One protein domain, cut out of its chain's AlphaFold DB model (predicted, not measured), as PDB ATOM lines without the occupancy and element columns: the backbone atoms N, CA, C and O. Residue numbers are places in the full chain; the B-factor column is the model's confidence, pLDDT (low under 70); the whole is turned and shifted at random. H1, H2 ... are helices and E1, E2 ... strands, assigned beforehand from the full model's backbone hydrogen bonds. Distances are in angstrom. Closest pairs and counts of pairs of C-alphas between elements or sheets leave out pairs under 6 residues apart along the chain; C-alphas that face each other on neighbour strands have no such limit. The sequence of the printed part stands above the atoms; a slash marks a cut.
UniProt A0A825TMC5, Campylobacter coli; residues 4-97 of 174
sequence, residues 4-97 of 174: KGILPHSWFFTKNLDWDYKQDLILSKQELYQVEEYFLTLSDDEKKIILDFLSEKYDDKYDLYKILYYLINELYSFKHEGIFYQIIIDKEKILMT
ATOM      1  N   LYS A   4      -5.571  39.510  46.597       87.56
ATOM      2  CA  LYS A   4      -4.943  38.234  46.950       87.56
ATOM      3  C   LYS A   4      -3.935  37.859  45.859       87.56
ATOM      4  O   LYS A   4      -4.258  37.971  44.679       87.56
ATOM      5  N   GLY A   5      -2.729  37.460  46.251       85.94
ATOM      6  CA  GLY A   5      -1.701  37.030  45.308       85.94
ATOM      7  C   GLY A   5      -1.898  35.587  44.837       85.94
ATOM      8  O   GLY A   5      -2.758  34.865  45.344       85.94
ATOM      9  N   ILE A   6      -1.087  35.179  43.855       88.81
ATOM     10  CA  ILE A   6      -1.090  33.814  43.296       88.81
ATOM     11  C   ILE A   6      -0.531  32.777  44.285       88.81
ATOM     12  O   ILE A   6      -0.894  31.607  44.235       88.81
ATOM     13  N   LEU A   7       0.355  33.210  45.190       89.00
ATOM     14  CA  LEU A   7       0.977  32.337  46.177       89.00
ATOM     15  C   LEU A   7       0.050  32.149  47.390       89.00
ATOM     16  O   LEU A   7      -0.680  33.070  47.781       89.00
ATOM     17  N   PRO A   8       0.103  30.983  48.050       84.44
ATOM     18  CA  PRO A   8      -0.605  30.771  49.303       84.44
ATOM     19  C   PRO A   8      -0.258  31.842  50.329       84.44
ATOM     20  O   PRO A   8       0.890  32.269  50.454       84.44
ATOM     21  N   HIS A   9      -1.273  32.294  51.067       86.88
ATOM     22  CA  HIS A   9      -1.123  33.319  52.104       86.88
ATOM     23  C   HIS A   9      -0.586  34.678  51.621       86.88
ATOM     24  O   HIS A   9      -0.311  35.548  52.455       86.88
ATOM     25  N   SER A  10      -0.477  34.895  50.308       89.06
ATOM     26  CA  SER A  10       0.126  36.096  49.754       89.06
ATOM     27  C   SER A  10      -0.907  37.150  49.355       89.06
ATOM     28  O   SER A  10      -2.064  36.870  49.024       89.06
ATOM     29  N   TRP A  11      -0.487  38.402  49.457       88.62
ATOM     30  CA  TRP A  11      -1.278  39.599  49.234       88.62
ATOM     31  C   TRP A  11      -0.453  40.614  48.470       88.62
ATOM     32  O   TRP A  11       0.765  40.694  48.601       88.62
ATOM     33  N   PHE A  12      -1.145  41.417  47.686       87.19
ATOM     34  CA  PHE A  12      -0.548  42.371  46.788       87.19
ATOM     35  C   PHE A  12      -1.042  43.779  47.112       87.19
ATOM     36  O   PHE A  12      -2.253  44.025  47.168       87.19
ATOM     37  N   PHE A  13      -0.089  44.684  47.352       84.06
ATOM     38  CA  PHE A  13      -0.323  46.054  47.806       84.06
ATOM     39  C   PHE A  13       0.349  47.056  46.864       84.06
ATOM     40  O   PHE A  13       1.278  47.755  47.253       84.06
ATOM     41  N   THR A  14      -0.111  47.134  45.618       74.94
ATOM     42  CA  THR A  14       0.357  48.166  44.682       74.94
ATOM     43  C   THR A  14      -0.785  49.073  44.229       74.94
ATOM     44  O   THR A  14      -1.973  48.708  44.280       74.94
ATOM     45  N   LYS A  15      -0.429  50.253  43.728       70.38
ATOM     46  CA  LYS A  15      -1.302  51.097  42.904       70.38
ATOM     47  C   LYS A  15      -1.279  50.692  41.428       70.38
ATOM     48  O   LYS A  15      -2.355  50.634  40.844       70.38
ATOM     49  N   ASN A  16      -0.109  50.342  40.881       68.75
ATOM     50  CA  ASN A  16       0.074  49.903  39.489       68.75
ATOM     51  C   ASN A  16       0.768  48.540  39.395       68.75
ATOM     52  O   ASN A  16       1.746  48.264  40.096       68.75
ATOM     53  N   LEU A  17       0.241  47.681  38.526       65.31
ATOM     54  CA  LEU A  17       0.609  46.273  38.416       65.31
ATOM     55  C   LEU A  17       1.678  46.067  37.331       65.31
ATOM     56  O   LEU A  17       1.448  45.382  36.339       65.31
ATOM     57  N   ASP A  18       2.847  46.678  37.531       66.06
ATOM     58  CA  ASP A  18       3.979  46.545  36.609       66.06
ATOM     59  C   ASP A  18       4.872  45.372  37.028       66.06
ATOM     60  O   ASP A  18       5.676  45.478  37.966       66.06
ATOM     61  N   TRP A  19       4.728  44.254  36.316       66.31
ATOM     62  CA  TRP A  19       5.570  43.060  36.430       66.31
ATOM     63  C   TRP A  19       6.943  43.304  35.787       66.31
ATOM     64  O   TRP A  19       7.259  42.765  34.734       66.31
ATOM     65  N   ASP A  20       7.759  44.145  36.414       65.50
ATOM     66  CA  ASP A  20       9.131  44.425  35.974       65.50
ATOM     67  C   ASP A  20      10.092  43.351  36.514       65.50
ATOM     68  O   ASP A  20      10.962  43.616  37.347       65.50
ATOM     69  N   TYR A  21       9.850  42.090  36.136       66.50
ATOM     70  CA  TYR A  21      10.757  40.994  36.468       66.50
ATOM     71  C   TYR A  21      12.018  41.106  35.607       66.50
ATOM     72  O   TYR A  21      11.970  40.977  34.384       66.50
ATOM     73  N   LYS A  22      13.167  41.300  36.257       65.69
ATOM     74  CA  LYS A  22      14.471  41.282  35.593       65.69
ATOM     75  C   LYS A  22      15.001  39.852  35.567       65.69
ATOM     76  O   LYS A  22      15.348  39.300  36.608       65.69
ATOM     77  N   GLN A  23      15.086  39.270  34.370       63.59
ATOM     78  CA  GLN A  23      15.587  37.905  34.148       63.59
ATOM     79  C   GLN A  23      17.029  37.684  34.650       63.59
ATOM     80  O   GLN A  23      17.399  36.553  34.973       63.59
ATOM     81  N   ASP A  24      17.809  38.756  34.802       67.44
ATOM     82  CA  ASP A  24      19.221  38.720  35.207       67.44
ATOM     83  C   ASP A  24      19.453  38.525  36.717       67.44
ATOM     84  O   ASP A  24      20.570  38.694  37.208       67.44
ATOM     85  N   LEU A  25      18.420  38.172  37.488       76.31
ATOM     86  CA  LEU A  25      18.563  37.928  38.921       76.31
ATOM     87  C   LEU A  25      19.522  36.745  39.181       76.31
ATOM     88  O   LEU A  25      19.312  35.625  38.695       76.31
ATOM     89  N   ILE A  26      20.576  36.991  39.963       82.06
ATOM     90  CA  ILE A  26      21.529  35.972  40.419       82.06
ATOM     91  C   ILE A  26      21.216  35.663  41.880       82.06
ATOM     92  O   ILE A  26      21.396  36.513  42.745       82.06
ATOM     93  N   LEU A  27      20.756  34.440  42.138       82.81
ATOM     94  CA  LEU A  27      20.446  33.966  43.483       82.81
ATOM     95  C   LEU A  27      21.655  33.283  44.118       82.81
ATOM     96  O   LEU A  27      22.374  32.517  43.469       82.81
ATOM     97  N   SER A  28      21.856  33.513  45.411       87.69
ATOM     98  CA  SER A  28      22.768  32.705  46.214       87.69
ATOM     99  C   SER A  28      22.213  31.289  46.418       87.69
ATOM    100  O   SER A  28      21.009  31.040  46.331       87.69
ATOM    101  N   LYS A  29      23.089  30.334  46.757       84.75
ATOM    102  CA  LYS A  29      22.674  28.949  47.051       84.75
ATOM    103  C   LYS A  29      21.660  28.861  48.197       84.75
ATOM    104  O   LYS A  29      20.801  27.991  48.181       84.75
ATOM    105  N   GLN A  30      21.778  29.743  49.191       77.62
ATOM    106  CA  GLN A  30      20.870  29.772  50.339       77.62
ATOM    107  C   GLN A  30      19.476  30.258  49.937       77.62
ATOM    108  O   GLN A  30      18.486  29.686  50.377       77.62
ATOM    109  N   GLU A  31      19.396  31.273  49.078       81.31
ATOM    110  CA  GLU A  31      18.122  31.795  48.577       81.31
ATOM    111  C   GLU A  31      17.406  30.785  47.684       81.31
ATOM    112  O   GLU A  31      16.206  30.580  47.844       81.31
ATOM    113  N   LEU A  32      18.143  30.102  46.801       83.50
ATOM    114  CA  LEU A  32      17.594  29.000  46.007       83.50
ATOM    115  C   LEU A  32      17.013  27.909  46.904       83.50
ATOM    116  O   LEU A  32      15.857  27.537  46.738       83.50
ATOM    117  N   TYR A  33      17.778  27.472  47.905       80.31
ATOM    118  CA  TYR A  33      17.336  26.441  48.839       80.31
ATOM    119  C   TYR A  33      16.050  26.827  49.587       80.31
ATOM    120  O   TYR A  33      15.139  26.015  49.705       80.31
ATOM    121  N   GLN A  34      15.941  28.074  50.055       79.50
ATOM    122  CA  GLN A  34      14.738  28.556  50.747       79.50
ATOM    123  C   GLN A  34      13.502  28.545  49.843       79.50
ATOM    124  O   GLN A  34      12.403  28.207  50.286       79.50
ATOM    125  N   VAL A  35      13.667  28.924  48.575       84.81
ATOM    126  CA  VAL A  35      12.564  28.958  47.610       84.81
ATOM    127  C   VAL A  35      12.162  27.549  47.183       84.81
ATOM    128  O   VAL A  35      10.969  27.268  47.069       84.81
ATOM    129  N   GLU A  36      13.130  26.652  46.997       85.00
ATOM    130  CA  GLU A  36      12.888  25.228  46.752       85.00
ATOM    131  C   GLU A  36      12.121  24.591  47.916       85.00
ATOM    132  O   GLU A  36      11.087  23.962  47.696       85.00
ATOM    133  N   GLU A  37      12.574  24.797  49.156       83.19
ATOM    134  CA  GLU A  37      11.905  24.294  50.357       83.19
ATOM    135  C   GLU A  37      10.464  24.805  50.435       83.19
ATOM    136  O   GLU A  37       9.533  24.016  50.596       83.19
ATOM    137  N   TYR A  38      10.256  26.109  50.232       85.12
ATOM    138  CA  TYR A  38       8.918  26.690  50.174       85.12
ATOM    139  C   TYR A  38       8.047  26.004  49.114       85.12
ATOM    140  O   TYR A  38       6.944  25.558  49.428       85.12
ATOM    141  N   PHE A  39       8.538  25.867  47.880       85.81
ATOM    142  CA  PHE A  39       7.779  25.242  46.797       85.81
ATOM    143  C   PHE A  39       7.430  23.782  47.109       85.81
ATOM    144  O   PHE A  39       6.312  23.347  46.839       85.81
ATOM    145  N   LEU A  40       8.342  23.034  47.733       85.62
ATOM    146  CA  LEU A  40       8.101  21.650  48.143       85.62
ATOM    147  C   LEU A  40       7.002  21.532  49.204       85.62
ATOM    148  O   LEU A  40       6.241  20.566  49.150       85.62
ATOM    149  N   THR A  41       6.880  22.506  50.113       86.44
ATOM    150  CA  THR A  41       5.833  22.512  51.155       86.44
ATOM    151  C   THR A  41       4.418  22.758  50.630       86.44
ATOM    152  O   THR A  41       3.459  22.504  51.356       86.44
ATOM    153  N   LEU A  42       4.275  23.238  49.391       86.12
ATOM    154  CA  LEU A  42       2.974  23.499  48.782       86.12
ATOM    155  C   LEU A  42       2.252  22.203  48.397       86.12
ATOM    156  O   LEU A  42       2.873  21.223  47.970       86.12
ATOM    157  N   SER A  43       0.924  22.229  48.491       91.56
ATOM    158  CA  SER A  43       0.069  21.170  47.950       91.56
ATOM    159  C   SER A  43       0.118  21.135  46.418       91.56
ATOM    160  O   SER A  43       0.475  22.120  45.768       91.56
ATOM    161  N   ASP A  44      -0.252  20.002  45.824       91.62
ATOM    162  CA  ASP A  44      -0.214  19.839  44.366       91.62
ATOM    163  C   ASP A  44      -1.163  20.810  43.644       91.62
ATOM    164  O   ASP A  44      -0.809  21.354  42.597       91.62
ATOM    165  N   ASP A  45      -2.317  21.116  44.246       92.12
ATOM    166  CA  ASP A  45      -3.261  22.112  43.727       92.12
ATOM    167  C   ASP A  45      -2.652  23.524  43.721       92.12
ATOM    168  O   ASP A  45      -2.780  24.264  42.744       92.12
ATOM    169  N   GLU A  46      -1.941  23.900  44.789       90.19
ATOM    170  CA  GLU A  46      -1.260  25.198  44.882       90.19
ATOM    171  C   GLU A  46      -0.105  25.300  43.884       90.19
ATOM    172  O   GLU A  46       0.052  26.332  43.228       90.19
ATOM    173  N   LYS A  47       0.678  24.227  43.720       92.12
ATOM    174  CA  LYS A  47       1.744  24.159  42.710       92.12
ATOM    175  C   LYS A  47       1.176  24.331  41.309       92.12
ATOM    176  O   LYS A  47       1.732  25.100  40.528       92.12
ATOM    177  N   LYS A  48       0.059  23.669  41.004       92.69
ATOM    178  CA  LYS A  48      -0.594  23.762  39.697       92.69
ATOM    179  C   LYS A  48      -1.027  25.191  39.375       92.69
ATOM    180  O   LYS A  48      -0.689  25.682  38.308       92.69
ATOM    181  N   ILE A  49      -1.680  25.885  40.311       91.69
ATOM    182  CA  ILE A  49      -2.089  27.291  40.130       91.69
ATOM    183  C   ILE A  49      -0.889  28.181  39.774       91.69
ATOM    184  O   ILE A  49      -0.987  29.044  38.904       91.69
ATOM    185  N   ILE A  50       0.250  27.970  40.441       90.94
ATOM    186  CA  ILE A  50       1.478  28.726  40.184       90.94
ATOM    187  C   ILE A  50       2.025  28.403  38.792       90.94
ATOM    188  O   ILE A  50       2.343  29.322  38.044       90.94
ATOM    189  N   LEU A  51       2.140  27.122  38.441       90.00
ATOM    190  CA  LEU A  51       2.682  26.691  37.150       90.00
ATOM    191  C   LEU A  51       1.811  27.160  35.979       90.00
ATOM    192  O   LEU A  51       2.349  27.694  35.012       90.00
ATOM    193  N   ASP A  52       0.486  27.039  36.100       90.12
ATOM    194  CA  ASP A  52      -0.474  27.513  35.100       90.12
ATOM    195  C   ASP A  52      -0.308  29.029  34.892       90.12
ATOM    196  O   ASP A  52      -0.124  29.489  33.763       90.12
ATOM    197  N   PHE A  53      -0.245  29.808  35.979       87.69
ATOM    198  CA  PHE A  53      -0.018  31.256  35.916       87.69
ATOM    199  C   PHE A  53       1.314  31.627  35.251       87.69
ATOM    200  O   PHE A  53       1.381  32.575  34.465       87.69
ATOM    201  N   LEU A  54       2.388  30.904  35.570       86.31
ATOM    202  CA  LEU A  54       3.701  31.173  34.993       86.31
ATOM    203  C   LEU A  54       3.751  30.819  33.507       86.31
ATOM    204  O   LEU A  54       4.335  31.580  32.743       86.31
ATOM    205  N   SER A  55       3.091  29.733  33.095       83.62
ATOM    206  CA  SER A  55       2.980  29.344  31.684       83.62
ATOM    207  C   SER A  55       2.185  30.346  30.840       83.62
ATOM    208  O   SER A  55       2.488  30.540  29.670       83.62
ATOM    209  N   GLU A  56       1.198  31.030  31.429       85.12
ATOM    210  CA  GLU A  56       0.431  32.071  30.736       85.12
ATOM    211  C   GLU A  56       1.249  33.360  30.547       85.12
ATOM    212  O   GLU A  56       1.064  34.098  29.578       85.12
ATOM    213  N   LYS A  57       2.143  33.664  31.495       79.19
ATOM    214  CA  LYS A  57       2.869  34.940  31.553       79.19
ATOM    215  C   LYS A  57       4.255  34.919  30.918       79.19
ATOM    216  O   LYS A  57       4.735  35.991  30.546       79.19
ATOM    217  N   TYR A  58       4.901  33.763  30.831       77.62
ATOM    218  CA  TYR A  58       6.289  33.634  30.398       77.62
ATOM    219  C   TYR A  58       6.454  32.474  29.407       77.62
ATOM    220  O   TYR A  58       5.837  31.427  29.574       77.62
ATOM    221  N   ASP A  59       7.332  32.647  28.412       72.56
ATOM    222  CA  ASP A  59       7.741  31.579  27.485       72.56
ATOM    223  C   ASP A  59       8.453  30.423  28.210       72.56
ATOM    224  O   ASP A  59       9.042  30.622  29.272       72.56
ATOM    225  N   ASP A  60       8.523  29.249  27.569       62.44
ATOM    226  CA  ASP A  60       9.079  27.968  28.064       62.44
ATOM    227  C   ASP A  60      10.491  28.003  28.706       62.44
ATOM    228  O   ASP A  60      10.960  26.997  29.237       62.44
ATOM    229  N   LYS A  61      11.210  29.131  28.665       66.06
ATOM    230  CA  LYS A  61      12.581  29.297  29.186       66.06
ATOM    231  C   LYS A  61      12.680  30.126  30.469       66.06
ATOM    232  O   LYS A  61      13.730  30.719  30.726       66.06
ATOM    233  N   TYR A  62      11.628  30.204  31.277       73.50
ATOM    234  CA  TYR A  62      11.735  30.874  32.571       73.50
ATOM    235  C   TYR A  62      12.332  29.966  33.655       73.50
ATOM    236  O   TYR A  62      12.086  28.764  33.711       73.50
ATOM    237  N   ASP A  63      13.108  30.565  34.556       84.56
ATOM    238  CA  ASP A  63      13.587  29.886  35.759       84.56
ATOM    239  C   ASP A  63      12.528  30.022  36.861       84.56
ATOM    240  O   ASP A  63      12.330  31.105  37.428       84.56
ATOM    241  N   LEU A  64      11.824  28.918  37.132       87.88
ATOM    242  CA  LEU A  64      10.752  28.833  38.126       87.88
ATOM    243  C   LEU A  64      11.181  29.412  39.478       87.88
ATOM    244  O   LEU A  64      10.450  30.207  40.069       87.88
ATOM    245  N   TYR A  65      12.366  29.040  39.964       88.06
ATOM    246  CA  TYR A  65      12.812  29.414  41.303       88.06
ATOM    247  C   TYR A  65      13.208  30.885  41.381       88.06
ATOM    248  O   TYR A  65      12.956  31.532  42.398       88.06
ATOM    249  N   LYS A  66      13.739  31.462  40.301       88.44
ATOM    250  CA  LYS A  66      14.001  32.908  40.249       88.44
ATOM    251  C   LYS A  66      12.724  33.730  40.244       88.44
ATOM    252  O   LYS A  66      12.643  34.736  40.950       88.44
ATOM    253  N   ILE A  67      11.712  33.297  39.493       88.00
ATOM    254  CA  ILE A  67      10.425  33.992  39.505       88.00
ATOM    255  C   ILE A  67       9.767  33.835  40.872       88.00
ATOM    256  O   ILE A  67       9.338  34.829  41.447       88.00
ATOM    257  N   LEU A  68       9.743  32.629  41.439       88.75
ATOM    258  CA  LEU A  68       9.229  32.409  42.790       88.75
ATOM    259  C   LEU A  68       9.946  33.282  43.819       88.75
ATOM    260  O   LEU A  68       9.276  33.908  44.636       88.75
ATOM    261  N   TYR A  69      11.273  33.395  43.749       87.88
ATOM    262  CA  TYR A  69      12.027  34.299  44.610       87.88
ATOM    263  C   TYR A  69      11.535  35.742  44.476       87.88
ATOM    264  O   TYR A  69      11.289  36.393  45.489       87.88
ATOM    265  N   TYR A  70      11.366  36.239  43.248       87.62
ATOM    266  CA  TYR A  70      10.864  37.590  42.997       87.62
ATOM    267  C   TYR A  70       9.450  37.785  43.559       87.62
ATOM    268  O   TYR A  70       9.180  38.760  44.261       87.62
ATOM    269  N   LEU A  71       8.550  36.829  43.314       87.62
ATOM    270  CA  LEU A  71       7.188  36.861  43.843       87.62
ATOM    271  C   LEU A  71       7.190  36.903  45.373       87.62
ATOM    272  O   LEU A  71       6.460  37.697  45.967       87.62
ATOM    273  N   ILE A  72       8.010  36.059  46.001       86.31
ATOM    274  CA  ILE A  72       8.087  35.937  47.454       86.31
ATOM    275  C   ILE A  72       8.721  37.179  48.070       86.31
ATOM    276  O   ILE A  72       8.198  37.670  49.056       86.31
ATOM    277  N   ASN A  73       9.824  37.693  47.530       83.75
ATOM    278  CA  ASN A  73      10.653  38.678  48.230       83.75
ATOM    279  C   ASN A  73      10.471  40.116  47.752       83.75
ATOM    280  O   ASN A  73      10.784  41.023  48.513       83.75
ATOM    281  N   GLU A  74       9.995  40.343  46.530       82.75
ATOM    282  CA  GLU A  74       9.930  41.684  45.930       82.75
ATOM    283  C   GLU A  74       8.500  42.138  45.633       82.75
ATOM    284  O   GLU A  74       8.232  43.337  45.573       82.75
ATOM    285  N   LEU A  75       7.568  41.196  45.449       85.56
ATOM    286  CA  LEU A  75       6.222  41.518  44.984       85.56
ATOM    287  C   LEU A  75       5.146  41.359  46.058       85.56
ATOM    288  O   LEU A  75       4.317  42.254  46.242       85.56
ATOM    289  N   TYR A  76       5.112  40.212  46.733       87.75
ATOM    290  CA  TYR A  76       4.019  39.888  47.635       87.75
ATOM    291  C   TYR A  76       4.332  40.191  49.098       87.75
ATOM    292  O   TYR A  76       5.425  39.996  49.620       87.75
ATOM    293  N   SER A  77       3.285  40.620  49.786       86.88
ATOM    294  CA  SER A  77       3.179  40.591  51.237       86.88
ATOM    295  C   SER A  77       2.615  39.247  51.675       86.88
ATOM    296  O   SER A  77       1.787  38.673  50.973       86.88
ATOM    297  N   PHE A  78       2.990  38.757  52.852       86.19
ATOM    298  CA  PHE A  78       2.505  37.468  53.342       86.19
ATOM    299  C   PHE A  78       1.821  37.573  54.697       86.19
ATOM    300  O   PHE A  78       2.296  38.246  55.618       86.19
ATOM    301  N   LYS A  79       0.702  36.852  54.810       83.31
ATOM    302  CA  LYS A  79      -0.191  36.837  55.968       83.31
ATOM    303  C   LYS A  79      -0.479  35.416  56.424       83.31
ATOM    304  O   LYS A  79      -1.137  34.658  55.719       83.31
ATOM    305  N   HIS A  80      -0.133  35.101  57.665       77.56
ATOM    306  CA  HIS A  80      -0.480  33.830  58.291       77.56
ATOM    307  C   HIS A  80      -1.363  34.074  59.521       77.56
ATOM    308  O   HIS A  80      -1.080  34.971  60.309       77.56
ATOM    309  N   GLU A  81      -2.468  33.332  59.647       78.50
ATOM    310  CA  GLU A  81      -3.391  33.404  60.801       78.50
ATOM    311  C   GLU A  81      -3.847  34.824  61.197       78.50
ATOM    312  O   GLU A  81      -4.020  35.149  62.367       78.50
ATOM    313  N   GLY A  82      -4.041  35.713  60.220       73.12
ATOM    314  CA  GLY A  82      -4.463  37.089  60.510       73.12
ATOM    315  C   GLY A  82      -3.320  38.099  60.637       73.12
ATOM    316  O   GLY A  82      -3.588  39.292  60.539       73.12
ATOM    317  N   ILE A  83      -2.070  37.649  60.769       76.62
ATOM    318  CA  ILE A  83      -0.899  38.493  61.039       76.62
ATOM    319  C   ILE A  83       0.008  38.547  59.806       76.62
ATOM    320  O   ILE A  83       0.353  37.517  59.224       76.62
ATOM    321  N   PHE A  84       0.404  39.755  59.403       77.75
ATOM    322  CA  PHE A  84       1.404  39.947  58.356       77.75
ATOM    323  C   PHE A  84       2.805  39.805  58.940       77.75
ATOM    324  O   PHE A  84       3.158  40.525  59.872       77.75
ATOM    325  N   TYR A  85       3.597  38.894  58.379       79.88
ATOM    326  CA  TYR A  85       5.023  38.784  58.700       79.88
ATOM    327  C   TYR A  85       5.900  39.464  57.645       79.88
ATOM    328  O   TYR A  85       7.040  39.829  57.924       79.88
ATOM    329  N   GLN A  86       5.346  39.704  56.458       83.81
ATOM    330  CA  GLN A  86       5.997  40.457  55.402       83.81
ATOM    331  C   GLN A  86       5.018  41.456  54.793       83.81
ATOM    332  O   GLN A  86       3.913  41.071  54.406       83.81
ATOM    333  N   ILE A  87       5.429  42.721  54.710       84.44
ATOM    334  CA  ILE A  87       4.660  43.807  54.100       84.44
ATOM    335  C   ILE A  87       5.551  44.534  53.095       84.44
ATOM    336  O   ILE A  87       6.536  45.176  53.465       84.44
ATOM    337  N   ILE A  88       5.146  44.449  51.835       84.94
ATOM    338  CA  ILE A  88       5.698  45.161  50.688       84.94
ATOM    339  C   ILE A  88       4.565  45.988  50.085       84.94
ATOM    340  O   ILE A  88       3.544  45.419  49.695       84.94
ATOM    341  N   ILE A  89       4.730  47.308  50.030       83.69
ATOM    342  CA  ILE A  89       3.760  48.236  49.430       83.69
ATOM    343  C   ILE A  89       4.456  48.986  48.305       83.69
ATOM    344  O   ILE A  89       5.537  49.514  48.518       83.69
ATOM    345  N   ASP A  90       3.852  49.023  47.117       81.81
ATOM    346  CA  ASP A  90       4.411  49.699  45.936       81.81
ATOM    347  C   ASP A  90       5.891  49.300  45.668       81.81
ATOM    348  O   ASP A  90       6.707  50.126  45.271       81.81
ATOM    349  N   LYS A  91       6.237  48.013  45.878       76.94
ATOM    350  CA  LYS A  91       7.601  47.425  45.796       76.94
ATOM    351  C   LYS A  91       8.594  47.901  46.870       76.94
ATOM    352  O   LYS A  91       9.757  47.508  46.853       76.94
ATOM    353  N   GLU A  92       8.153  48.685  47.846       80.44
ATOM    354  CA  GLU A  92       8.959  49.080  48.997       80.44
ATOM    355  C   GLU A  92       8.732  48.121  50.173       80.44
ATOM    356  O   GLU A  92       7.603  47.877  50.613       80.44
ATOM    357  N   LYS A  93       9.827  47.563  50.701       83.12
ATOM    358  CA  LYS A  93       9.815  46.657  51.858       83.12
ATOM    359  C   LYS A  93       9.624  47.466  53.138       83.12
ATOM    360  O   LYS A  93      10.554  48.111  53.612       83.12
ATOM    361  N   ILE A  94       8.429  47.402  53.714       83.44
ATOM    362  CA  ILE A  94       8.086  48.121  54.951       83.44
ATOM    363  C   ILE A  94       8.330  47.241  56.177       83.44
ATOM    364  O   ILE A  94       8.796  47.720  57.210       83.44
ATOM    365  N   LEU A  95       8.016  45.947  56.078       77.94
ATOM    366  CA  LEU A  95       8.173  44.996  57.173       77.94
ATOM    367  C   LEU A  95       8.696  43.668  56.640       77.94
ATOM    368  O   LEU A  95       8.040  43.031  55.820       77.94
ATOM    369  N   MET A  96       9.836  43.228  57.166       75.31
ATOM    370  CA  MET A  96      10.403  41.906  56.910       75.31
ATOM    371  C   MET A  96      10.645  41.233  58.258       75.31
ATOM    372  O   MET A  96      11.627  41.515  58.941       75.31
ATOM    373  N   THR A  97       9.725  40.370  58.673       70.75
ATOM    374  CA  THR A  97       9.896  39.539  59.867       70.75
ATOM    375  C   THR A  97       9.902  38.078  59.454       70.75
ATOM    376  O   THR A  97       9.130  37.654  58.596       70.75
TER     377      THR A  97
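Overview. This is residues 4 to 97 of the 174 residues of a protein of Campylobacter coli (UniProt A0A825TMC5). A small antiparallel sheet of four strands stands at one end and the helices H1 and H2 at the other; H3 runs through the middle between them, its residues 71 to 75 at the sheet and 65 to 69 touching H1. H1 and H2 make a corner, and the long unnamed stretch 13 to 28 leads from E1 across to H1. The printed part has 94 residues with three named helices and four named strands, along the chain E1 H1 H2 H3 E2 E3 E4; the sheet's order is E1 E2 E3 E4. The class is mixed; the whole is compact, radius of gyration of the C-alphas 13.0 A, and rounded, spanning 34 by 28 by 27 A.

Arrangement. E1, residues 10 to 12, is an edge strand, antiparallel to E2, residues 77 to 80; N 11 and O 77, 2.7 A apart, are within hydrogen-bond range. H1, residues 29 to 41, is close to but not clearly touching H2, residues 44 to 57; their closest C-alphas, of Phe 39 and Lys 47, are 7.4 A apart. H1 touches H3, residues 64 to 75, about perpendicular at 86 degrees, with the closest C-alphas, of Val 35 and Tyr 69, 6.1 A apart. H2 and H3 are near each other, with 6 pairs of C-alphas within 10 A. H3 is on the sheet and stands up from it at 62 degrees; H1 and H2 are not on it. E2, E3, residues 83 to 89, and E4, residues 92 to 96, form a meander, each the antiparallel neighbour of the one before. In hairpin E2 and E3, N 78 and O 86 are 2.9 A apart; in hairpin E3 and E4, N 87 and O 95 are 2.9 A apart. Every O i to N i+4 pair is within range in H1 and H2, and 7 of 8 in H3.

Along the chain. E1 begins at C-alpha 10, (0.126, 36.096, 49.754). H1 is 18.5 A long, H2 20.0 A, H3 15.1 A and E3 15.9 A. E4 ends at C-alpha 96, (10.403, 41.906, 56.910).

Size, cuts and confidence. The farthest C-alphas, of Lys 61 and Gly 82, are 36.5 A apart. The printed part has no cut; the link E1 to H1 is long. Residues 16 to 24 and 60 to 61 have pLDDT under 70.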